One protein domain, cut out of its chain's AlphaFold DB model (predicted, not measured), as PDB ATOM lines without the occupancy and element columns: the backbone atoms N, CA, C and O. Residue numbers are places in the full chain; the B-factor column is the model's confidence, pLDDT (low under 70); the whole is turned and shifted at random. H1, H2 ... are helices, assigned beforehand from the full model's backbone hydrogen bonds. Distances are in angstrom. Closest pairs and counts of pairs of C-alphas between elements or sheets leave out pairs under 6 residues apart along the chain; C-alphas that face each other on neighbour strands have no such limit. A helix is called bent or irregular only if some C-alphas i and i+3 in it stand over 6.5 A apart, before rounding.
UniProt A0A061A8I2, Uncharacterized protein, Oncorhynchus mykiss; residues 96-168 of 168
ATOM      1  N   PRO A  96     -51.787  -9.142   5.150       95.94
ATOM      2  CA  PRO A  96     -52.113  -9.167   3.730       95.94
ATOM      3  C   PRO A  96     -51.776  -7.846   3.032       95.94
ATOM      4  O   PRO A  96     -52.028  -6.768   3.572       95.94
ATOM      5  N   ILE A  97     -51.282  -7.944   1.800       96.81
ATOM      6  CA  ILE A  97     -50.912  -6.799   0.968       96.81
ATOM      7  C   ILE A  97     -52.171  -6.011   0.597       96.81
ATOM      8  O   ILE A  97     -53.149  -6.558   0.070       96.81
ATOM      9  N   THR A  98     -52.124  -4.709   0.842       96.44
ATOM     10  CA  THR A  98     -53.221  -3.763   0.631       96.44
ATOM     11  C   THR A  98     -53.162  -3.107  -0.752       96.44
ATOM     12  O   THR A  98     -52.142  -3.121  -1.447       96.44
ATOM     13  N   LYS A  99     -54.272  -2.496  -1.186       95.94
ATOM     14  CA  LYS A  99     -54.313  -1.768  -2.470       95.94
ATOM     15  C   LYS A  99     -53.473  -0.500  -2.406       95.94
ATOM     16  O   LYS A  99     -52.891  -0.088  -3.404       95.94
ATOM     17  N   GLU A 100     -53.430   0.119  -1.235       95.62
ATOM     18  CA  GLU A 100     -52.705   1.343  -0.942       95.62
ATOM     19  C   GLU A 100     -51.199   1.125  -1.109       95.62
ATOM     20  O   GLU A 100     -50.534   1.947  -1.739       95.62
ATOM     21  N   GLU A 101     -50.679  -0.010  -0.636       96.12
ATOM     22  CA  GLU A 101     -49.282  -0.412  -0.836       96.12
ATOM     23  C   GLU A 101     -48.955  -0.621  -2.315       96.12
ATOM     24  O   GLU A 101     -47.949  -0.105  -2.804       96.12
ATOM     25  N   ILE A 102     -49.827  -1.307  -3.060       96.75
ATOM     26  CA  ILE A 102     -49.630  -1.538  -4.500       96.75
ATOM     27  C   ILE A 102     -49.685  -0.216  -5.269       96.75
ATOM     28  O   ILE A 102     -48.825   0.061  -6.103       96.75
ATOM     29  N   MET A 103     -50.661   0.637  -4.966       96.62
ATOM     30  CA  MET A 103     -50.779   1.974  -5.543       96.62
ATOM     31  C   MET A 103     -49.530   2.812  -5.262       96.62
ATOM     32  O   MET A 103     -49.010   3.486  -6.153       96.62
ATOM     33  N   PHE A 104     -49.042   2.779  -4.023       96.75
ATOM     34  CA  PHE A 104     -47.821   3.465  -3.638       96.75
ATOM     35  C   PHE A 104     -46.619   2.928  -4.422       96.75
ATOM     36  O   PHE A 104     -45.849   3.718  -4.971       96.75
ATOM     37  N   ALA A 105     -46.484   1.608  -4.558       96.38
ATOM     38  CA  ALA A 105     -45.425   0.988  -5.348       96.38
ATOM     39  C   ALA A 105     -45.484   1.417  -6.825       96.38
ATOM     40  O   ALA A 105     -44.477   1.872  -7.369       96.38
ATOM     41  N   ILE A 106     -46.666   1.375  -7.451       95.81
ATOM     42  CA  ILE A 106     -46.880   1.795  -8.846       95.81
ATOM     43  C   ILE A 106     -46.472   3.259  -9.053       95.81
ATOM     44  O   ILE A 106     -45.765   3.582 -10.012       95.81
ATOM     45  N   LYS A 107     -46.865   4.159  -8.144       95.12
ATOM     46  CA  LYS A 107     -46.505   5.586  -8.223       95.12
ATOM     47  C   LYS A 107     -44.992   5.807  -8.182       95.12
ATOM     48  O   LYS A 107     -44.491   6.673  -8.899       95.12
ATOM     49  N   ASN A 108     -44.278   5.004  -7.396       96.56
ATOM     50  CA  ASN A 108     -42.829   5.098  -7.223       96.56
ATOM     51  C   ASN A 108     -42.011   4.400  -8.324       96.56
ATOM     52  O   ASN A 108     -40.785   4.536  -8.341       96.56
ATOM     53  N   LEU A 109     -42.644   3.697  -9.271       94.88
ATOM     54  CA  LEU A 109     -41.933   3.135 -10.421       94.88
ATOM     55  C   LEU A 109     -41.237   4.245 -11.219       94.88
ATOM     56  O   LEU A 109     -41.812   5.299 -11.490       94.88
ATOM     57  N   GLN A 110     -39.992   4.022 -11.626       95.31
ATOM     58  CA  GLN A 110     -39.279   4.960 -12.492       95.31
ATOM     59  C   GLN A 110     -39.753   4.799 -13.938       95.31
ATOM     60  O   GLN A 110     -39.827   3.676 -14.423       95.31
ATOM     61  N   ASN A 111     -40.012   5.914 -14.622       92.44
ATOM     62  CA  ASN A 111     -40.396   5.917 -16.037       92.44
ATOM     63  C   ASN A 111     -39.209   5.572 -16.955       92.44
ATOM     64  O   ASN A 111     -38.044   5.717 -16.570       92.44
ATOM     65  N   GLY A 112     -39.506   5.157 -18.189       88.88
ATOM     66  CA  GLY A 112     -38.508   4.875 -19.225       88.88
ATOM     67  C   GLY A 112     -37.675   3.616 -18.971       88.88
ATOM     68  O   GLY A 112     -36.574   3.484 -19.513       88.88
ATOM     69  N   LYS A 113     -38.163   2.701 -18.125       89.56
ATOM     70  CA  LYS A 113     -37.561   1.378 -17.933       89.56
ATOM     71  C   LYS A 113     -38.010   0.427 -19.037       89.56
ATOM     72  O   LYS A 113     -39.101   0.568 -19.583       89.56
ATOM     73  N   ALA A 114     -37.141  -0.524 -19.375       87.19
ATOM     74  CA  ALA A 114     -37.476  -1.565 -20.335       87.19
ATOM     75  C   ALA A 114     -38.602  -2.455 -19.771       87.19
ATOM     76  O   ALA A 114     -38.557  -2.767 -18.577       87.19
ATOM     77  N   PRO A 115     -39.589  -2.847 -20.595       89.75
ATOM     78  CA  PRO A 115     -40.653  -3.745 -20.163       89.75
ATOM     79  C   PRO A 115     -40.126  -5.165 -19.942       89.75
ATOM     80  O   PRO A 115     -39.068  -5.541 -20.458       89.75
ATOM     81  N   GLY A 116     -40.895  -5.958 -19.197       87.44
ATOM     82  CA  GLY A 116     -40.666  -7.393 -19.084       87.44
ATOM     83  C   GLY A 116     -41.047  -8.146 -20.368       87.44
ATOM     84  O   GLY A 116     -41.365  -7.535 -21.393       87.44
ATOM     85  N   PRO A 117     -41.048  -9.490 -20.324       87.31
ATOM     86  CA  PRO A 117     -41.536 -10.327 -21.425       87.31
ATOM     87  C   PRO A 117     -42.999 -10.045 -21.820       87.31
ATOM     88  O   PRO A 117     -43.395 -10.331 -22.947       87.31
ATOM     89  N   ASP A 118     -43.780  -9.458 -20.910       89.00
ATOM     90  CA  ASP A 118     -45.172  -9.032 -21.099       89.00
ATOM     91  C   ASP A 118     -45.335  -7.768 -21.965       89.00
ATOM     92  O   ASP A 118     -46.422  -7.497 -22.472       89.00
ATOM     93  N   GLY A 119     -44.263  -6.992 -22.151       89.94
ATOM     94  CA  GLY A 119     -44.278  -5.753 -22.922       89.94
ATOM     95  C   GLY A 119     -44.846  -4.531 -22.187       89.94
ATOM     96  O   GLY A 119     -44.911  -3.460 -22.792       89.94
ATOM     97  N   PHE A 120     -45.216  -4.633 -20.905       91.31
ATOM     98  CA  PHE A 120     -45.788  -3.510 -20.156       91.31
ATOM     99  C   PHE A 120     -44.713  -2.708 -19.414       91.31
ATOM    100  O   PHE A 120     -43.998  -3.213 -18.551       91.31
ATOM    101  N   CYS A 121     -44.608  -1.416 -19.733       93.50
ATOM    102  CA  CYS A 121     -43.711  -0.489 -19.039       93.50
ATOM    103  C   CYS A 121     -44.362   0.092 -17.774       93.50
ATOM    104  O   CYS A 121     -45.577   0.047 -17.598       93.50
ATOM    105  N   SER A 122     -43.564   0.743 -16.926       94.06
ATOM    106  CA  SER A 122     -44.023   1.481 -15.737       94.06
ATOM    107  C   SER A 122     -45.214   2.416 -15.983       94.06
ATOM    108  O   SER A 122     -46.093   2.556 -15.137       94.06
ATOM    109  N   GLU A 123     -45.255   3.049 -17.149       95.25
ATOM    110  CA  GLU A 123     -46.270   4.000 -17.585       95.25
ATOM    111  C   GLU A 123     -47.631   3.325 -17.751       95.25
ATOM    112  O   GLU A 123     -48.641   3.911 -17.379       95.25
ATOM    113  N   PHE A 124     -47.657   2.074 -18.223       95.56
ATOM    114  CA  PHE A 124     -48.883   1.284 -18.304       95.56
ATOM    115  C   PHE A 124     -49.490   1.096 -16.912       95.56
ATOM    116  O   PHE A 124     -50.662   1.393 -16.696       95.56
ATOM    117  N   TYR A 125     -48.676   0.679 -15.940       95.38
ATOM    118  CA  TYR A 125     -49.147   0.470 -14.572       95.38
ATOM    119  C   TYR A 125     -49.654   1.768 -13.939       95.38
ATOM    120  O   TYR A 125     -50.666   1.760 -13.242       95.38
ATOM    121  N   LYS A 126     -48.987   2.894 -14.212       95.88
ATOM    122  CA  LYS A 126     -49.401   4.213 -13.722       95.88
ATOM    123  C   LYS A 126     -50.685   4.719 -14.369       95.88
ATOM    124  O   LYS A 126     -51.488   5.312 -13.659       95.88
ATOM    125  N   GLU A 127     -50.893   4.486 -15.659       95.88
ATOM    126  CA  GLU A 127     -52.091   4.938 -16.374       95.88
ATOM    127  C   GLU A 127     -53.309   4.069 -16.031       95.88
ATOM    128  O   GLU A 127     -54.378   4.572 -15.699       95.88
ATOM    129  N   PHE A 128     -53.133   2.745 -16.027       95.19
ATOM    130  CA  PHE A 128     -54.228   1.781 -15.895       95.19
ATOM    131  C   PHE A 128     -54.409   1.228 -14.477       95.19
ATOM    132  O   PHE A 128     -55.145   0.254 -14.298       95.19
ATOM    133  N   HIS A 129     -53.794   1.846 -13.460       93.69
ATOM    134  CA  HIS A 129     -53.866   1.386 -12.065       93.69
ATOM    135  C   HIS A 129     -55.308   1.105 -11.608       93.69
ATOM    136  O   HIS A 129     -55.553   0.096 -10.955       93.69
ATOM    137  N   GLY A 130     -56.283   1.929 -12.009       93.62
ATOM    138  CA  GLY A 130     -57.690   1.754 -11.627       93.62
ATOM    139  C   GLY A 130     -58.310   0.417 -12.054       93.62
ATOM    140  O   GLY A 130     -59.242  -0.045 -11.403       93.62
ATOM    141  N   LEU A 131     -57.787  -0.221 -13.105       94.75
ATOM    142  CA  LEU A 131     -58.264  -1.518 -13.602       94.75
ATOM    143  C   LEU A 131     -57.450  -2.697 -13.058       94.75
ATOM    144  O   LEU A 131     -57.986  -3.788 -12.888       94.75
ATOM    145  N   ILE A 132     -56.157  -2.493 -12.797       94.75
ATOM    146  CA  ILE A 132     -55.216  -3.579 -12.472       94.75
ATOM    147  C   ILE A 132     -54.934  -3.739 -10.974       94.75
ATOM    148  O   ILE A 132     -54.336  -4.739 -10.585       94.75
ATOM    149  N   LEU A 133     -55.367  -2.804 -10.121       95.94
ATOM    150  CA  LEU A 133     -55.153  -2.890  -8.670       95.94
ATOM    151  C   LEU A 133     -55.753  -4.155  -8.044       95.94
ATOM    152  O   LEU A 133     -55.040  -4.826  -7.302       95.94
ATOM    153  N   GLU A 134     -57.021  -4.494  -8.331       96.38
ATOM    154  CA  GLU A 134     -57.627  -5.711  -7.757       96.38
ATOM    155  C   GLU A 134     -56.917  -6.976  -8.231       96.38
ATOM    156  O   GLU A 134     -56.467  -7.734  -7.371       96.38
ATOM    157  N   PRO A 135     -56.735  -7.199  -9.551       95.75
ATOM    158  CA  PRO A 135     -56.043  -8.396 -10.018       95.75
ATOM    159  C   PRO A 135     -54.632  -8.535  -9.439       95.75
ATOM    160  O   PRO A 135     -54.239  -9.633  -9.050       95.75
ATOM    161  N   LEU A 136     -53.877  -7.433  -9.337       96.00
ATOM    162  CA  LEU A 136     -52.538  -7.450  -8.746       96.00
ATOM    163  C   LEU A 136     -52.580  -7.794  -7.259       96.00
ATOM    164  O   LEU A 136     -51.792  -8.624  -6.811       96.00
ATOM    165  N   ARG A 137     -53.500  -7.201  -6.491       97.00
ATOM    166  CA  ARG A 137     -53.652  -7.493  -5.060       97.00
ATOM    167  C   ARG A 137     -53.960  -8.962  -4.821       97.00
ATOM    168  O   ARG A 137     -53.343  -9.580  -3.953       97.00
ATOM    169  N   ASP A 138     -54.911  -9.503  -5.567       97.12
ATOM    170  CA  ASP A 138     -55.356 -10.879  -5.384       97.12
ATOM    171  C   ASP A 138     -54.234 -11.854  -5.772       97.12
ATOM    172  O   ASP A 138     -53.937 -12.788  -5.026       97.12
ATOM    173  N   MET A 139     -53.523 -11.573  -6.869       96.88
ATOM    174  CA  MET A 139     -52.339 -12.328  -7.282       96.88
ATOM    175  C   MET A 139     -51.221 -12.277  -6.228       96.88
ATOM    176  O   MET A 139     -50.685 -13.323  -5.867       96.88
ATOM    177  N   PHE A 140     -50.862 -11.093  -5.715       96.88
ATOM    178  CA  PHE A 140     -49.782 -10.961  -4.733       96.88
ATOM    179  C   PHE A 140     -50.116 -11.648  -3.408       96.88
ATOM    180  O   PHE A 140     -49.264 -12.352  -2.875       96.88
ATOM    181  N   ASN A 141     -51.344 -11.517  -2.901       97.19
ATOM    182  CA  ASN A 141     -51.758 -12.208  -1.676       97.19
ATOM    183  C   ASN A 141     -51.846 -13.727  -1.858       97.19
ATOM    184  O   ASN A 141     -51.472 -14.477  -0.954       97.19
ATOM    185  N   HIS A 142     -52.287 -14.195  -3.030       97.00
ATOM    186  CA  HIS A 142     -52.234 -15.612  -3.371       97.00
ATOM    187  C   HIS A 142     -50.787 -16.118  -3.376       97.00
ATOM    188  O   HIS A 142     -50.493 -17.154  -2.786       97.00
ATOM    189  N   SER A 143     -49.865 -15.382  -3.995       96.75
ATOM    190  CA  SER A 143     -48.448 -15.748  -4.006       96.75
ATOM    191  C   SER A 143     -47.797 -15.695  -2.632       96.75
ATOM    192  O   SER A 143     -46.998 -16.572  -2.323       96.75
ATOM    193  N   PHE A 144     -48.162 -14.713  -1.808       95.00
ATOM    194  CA  PHE A 144     -47.693 -14.588  -0.431       95.00
ATOM    195  C   PHE A 144     -48.158 -15.762   0.438       95.00
ATOM    196  O   PHE A 144     -47.399 -16.258   1.256       95.00
ATOM    197  N   SER A 145     -49.382 -16.252   0.224       95.00
ATOM    198  CA  SER A 145     -49.938 -17.375   0.994       95.00
ATOM    199  C   SER A 145     -49.405 -18.746   0.559       95.00
ATOM    200  O   SER A 145     -49.445 -19.689   1.340       95.00
ATOM    201  N   ASN A 146     -48.949 -18.872  -0.691       95.06
ATOM    202  CA  ASN A 146     -48.447 -20.126  -1.266       95.06
ATOM    203  C   ASN A 146     -46.915 -20.169  -1.383       95.06
ATOM    204  O   ASN A 146     -46.386 -21.092  -2.001       95.06
ATOM    205  N   ASP A 147     -46.215 -19.149  -0.881       93.81
ATOM    206  CA  ASP A 147     -44.762 -18.975  -1.013       93.81
ATOM    207  C   ASP A 147     -44.248 -19.099  -2.463       93.81
ATOM    208  O   ASP A 147     -43.109 -19.498  -2.725       93.81
ATOM    209  N   GLN A 148     -45.093 -18.761  -3.444       94.25
ATOM    210  CA  GLN A 148     -44.782 -18.960  -4.854       94.25
ATOM    211  C   GLN A 148     -45.393 -17.876  -5.745       94.25
ATOM    212  O   GLN A 148     -46.608 -17.682  -5.819       94.25
ATOM    213  N   LEU A 149     -44.531 -17.196  -6.503       94.50
ATOM    214  CA  LEU A 149     -44.949 -16.255  -7.546       94.50
ATOM    215  C   LEU A 149     -45.618 -16.980  -8.732       94.50
ATOM    216  O   LEU A 149     -45.434 -18.184  -8.906       94.50
ATOM    217  N   PRO A 150     -46.371 -16.295  -9.603       93.56
ATOM    218  CA  PRO A 150     -46.787 -16.857 -10.883       93.56
ATOM    219  C   PRO A 150     -45.572 -17.149 -11.770       93.56
ATOM    220  O   PRO A 150     -44.538 -16.491 -11.656       93.56
ATOM    221  N   GLN A 151     -45.695 -18.116 -12.683       91.69
ATOM    222  CA  GLN A 151     -44.606 -18.450 -13.608       91.69
ATOM    223  C   GLN A 151     -44.175 -17.248 -14.455       91.69
ATOM    224  O   GLN A 151     -42.983 -17.004 -14.585       91.69
ATOM    225  N   THR A 152     -45.129 -16.461 -14.950       91.00
ATOM    226  CA  THR A 152     -44.868 -15.281 -15.785       91.00
ATOM    227  C   THR A 152     -44.006 -14.225 -15.085       91.00
ATOM    228  O   THR A 152     -43.216 -13.558 -15.740       91.00
ATOM    229  N   LEU A 153     -44.089 -14.105 -13.751       90.38
ATOM    230  CA  LEU A 153     -43.234 -13.205 -12.960       90.38
ATOM    231  C   LEU A 153     -41.852 -13.795 -12.636       90.38
ATOM    232  O   LEU A 153     -41.010 -13.107 -12.064       90.38
ATOM    233  N   ARG A 154     -41.609 -15.064 -12.979       88.94
ATOM    234  CA  ARG A 154     -40.299 -15.726 -12.868       88.94
ATOM    235  C   ARG A 154     -39.573 -15.841 -14.208       88.94
ATOM    236  O   ARG A 154     -38.470 -16.378 -14.256       88.94
ATOM    237  N   GLU A 155     -40.188 -15.375 -15.287       88.19
ATOM    238  CA  GLU A 155     -39.598 -15.362 -16.620       88.19
ATOM    239  C   GLU A 155     -38.843 -14.047 -16.852       88.19
ATOM    240  O   GLU A 155     -39.252 -12.981 -16.393       88.19
ATOM    241  N   ALA A 156     -37.718 -14.112 -17.567       83.44
ATOM    242  CA  ALA A 156     -36.895 -12.946 -17.866       83.44
ATOM    243  C   ALA A 156     -36.321 -13.029 -19.283       83.44
ATOM    244  O   ALA A 156     -35.838 -14.078 -19.712       83.44
ATOM    245  N   ASN A 157     -36.308 -11.892 -19.984       80.19
ATOM    246  CA  ASN A 157     -35.609 -11.760 -21.258       80.19
ATOM    247  C   ASN A 157     -34.159 -11.347 -20.997       80.19
ATOM    248  O   ASN A 157     -33.892 -10.244 -20.519       80.19
ATOM    249  N   ILE A 158     -33.217 -12.225 -21.338       76.94
ATOM    250  CA  ILE A 158     -31.786 -11.942 -21.215       76.94
ATOM    251  C   ILE A 158     -31.306 -11.287 -22.512       76.94
ATOM    252  O   ILE A 158     -31.359 -11.886 -23.583       76.94
ATOM    253  N   SER A 159     -30.818 -10.051 -22.409       74.06
ATOM    254  CA  SER A 159     -30.220  -9.318 -23.528       74.06
ATOM    255  C   SER A 159     -28.799  -8.882 -23.195       74.06
ATOM    256  O   SER A 159     -28.563  -8.298 -22.135       74.06
ATOM    257  N   LEU A 160     -27.862  -9.096 -24.119       74.38
ATOM    258  CA  LEU A 160     -26.495  -8.606 -23.975       74.38
ATOM    259  C   LEU A 160     -26.407  -7.130 -24.366       74.38
ATOM    260  O   LEU A 160     -26.788  -6.736 -25.467       74.38
ATOM    261  N   ILE A 161     -25.858  -6.316 -23.464       77.38
ATOM    262  CA  ILE A 161     -25.587  -4.898 -23.704       77.38
ATOM    263  C   ILE A 161     -24.084  -4.676 -23.559       77.38
ATOM    264  O   ILE A 161     -23.531  -4.777 -22.461       77.38
ATOM    265  N   LEU A 162     -23.416  -4.362 -24.669       78.44
ATOM    266  CA  LEU A 162     -21.983  -4.080 -24.666       78.44
ATOM    267  C   LEU A 162     -21.694  -2.803 -23.875       78.44
ATOM    268  O   LEU A 162     -22.269  -1.738 -24.123       78.44
ATOM    269  N   LYS A 163     -20.762  -2.897 -22.924       80.38
ATOM    270  CA  LYS A 163     -20.279  -1.723 -22.193       80.38
ATOM    271  C   LYS A 163     -19.506  -0.820 -23.150       80.38
ATOM    272  O   LYS A 163     -18.622  -1.267 -23.878       80.38
ATOM    273  N   LYS A 164     -19.809   0.476 -23.111       79.69
ATOM    274  CA  LYS A 164     -19.123   1.488 -23.920       79.69
ATOM    275  C   LYS A 164     -17.607   1.435 -23.672       79.69
ATOM    276  O   LYS A 164     -17.175   1.517 -22.526       79.69
ATOM    277  N   GLY A 165     -16.818   1.341 -24.744       75.75
ATOM    278  CA  GLY A 165     -15.352   1.390 -24.689       75.75
ATOM    279  C   GLY A 165     -14.653   0.067 -24.362       75.75
ATOM    280  O   GLY A 165     -13.435   0.067 -24.218       75.75
ATOM    281  N   LYS A 166     -15.384  -1.049 -24.260       68.62
ATOM    282  CA  LYS A 166     -14.787  -2.389 -24.236       68.62
ATOM    283  C   LYS A 166     -14.977  -3.049 -25.597       68.62
ATOM    284  O   LYS A 166     -16.044  -2.902 -26.194       68.62
ATOM    285  N   CYS A 167     -13.940  -3.727 -26.084       50.75
ATOM    286  CA  CYS A 167     -14.082  -4.586 -27.253       50.75
ATOM    287  C   CYS A 167     -15.106  -5.691 -26.933       50.75
ATOM    288  O   CYS A 167     -15.099  -6.168 -25.793       50.75
ATOM    289  N   PRO A 168     -16.006  -6.015 -27.880       57.28
ATOM    290  CA  PRO A 168     -16.897  -7.160 -27.750       57.28
ATOM    291  C   PRO A 168     -16.119  -8.466 -27.614       57.28
ATOM    292  O   PRO A 168     -15.015  -8.554 -28.200       57.28
TER     293      PRO A 168
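AT A GLANCE: This is residues 96 to 168 of the 168 residues of an uncharacterized protein of Oncorhynchus mykiss (UniProt A0A061A8I2). The picture is one long helix, H2, sharply kinked into an L, with a shorter helix, H1, packed on it; beyond the far end of H2 comes a very small helix, H3, and from there the chain runs out into a tail whose residues 159 to 168 stick out into free space. The link from H1 to H2, residues 109 to 121, is a long loop that folds back to the start of H2, and the tail makes much of the length. The printed part has 73 residues with three named helices, H1, H2, H3 in that order, and no named strand; its class is all helix. The whole is loose, with a radius of gyration of the C-alphas of 15.5 A, and elongated, spanning 49 by 27 by 17 A.

IN THESE COORDINATES: Start at Pro 96 and go on to C-alpha 99 at (-54.313, -1.768, -2.470), where H1 begins; it holds residues 99 to 108 and is 14.2 A long from first to last C-alpha. After residues 109 to 121 find C-alpha 122 at (-44.023, 1.481, -15.737), the first of H2, which holds residues 122 to 145 and measures 25.9 A. Look near residue 130 for its kink of 107 degrees; H2 is irregular there, with C-alphas 127 and 130 8.0 A apart. H3 holds residues 151 to 154, 5.1 A from first to last C-alpha, and ends at C-alpha 154 at (-40.299, -15.726, -12.868).

HOW THE PARTS SIT: Begin with H1 and H2, which touch with 13 pairs of C-alphas within 8 A. Their closest C-alphas are those of Ile 106 and Lys 126, 6.0 A apart. Their lines stand at a steep tilt of 47 degrees, and they run opposite ways; the line of H2 is a rough one. H3 touches no helix: it is apart from H1, and apart from H2 too, though a tight link of 5 residues joins H2 to H3. In the backbone, each O i to N i+4 pair of H1 is within hydrogen-bond range, as are 16 of 20 in H2, while H3 is too short for such a pair.

THE WHOLE: The C-alphas farthest apart are those of Pro 96 and Cys 167, at 49.3 A. Without residues 159 to 168, which stand free, the body has 63 residues, spans 32 by 28 by 17 A and has a radius of gyration of 12.2 A. The link from H1 to H2, with 13 residues, is long. The printed part has no cut and ends at residue 168, the chain's last residue. The mean pLDDT of the printed part is 90.5, and in this model residues 166 to 168 are under 70.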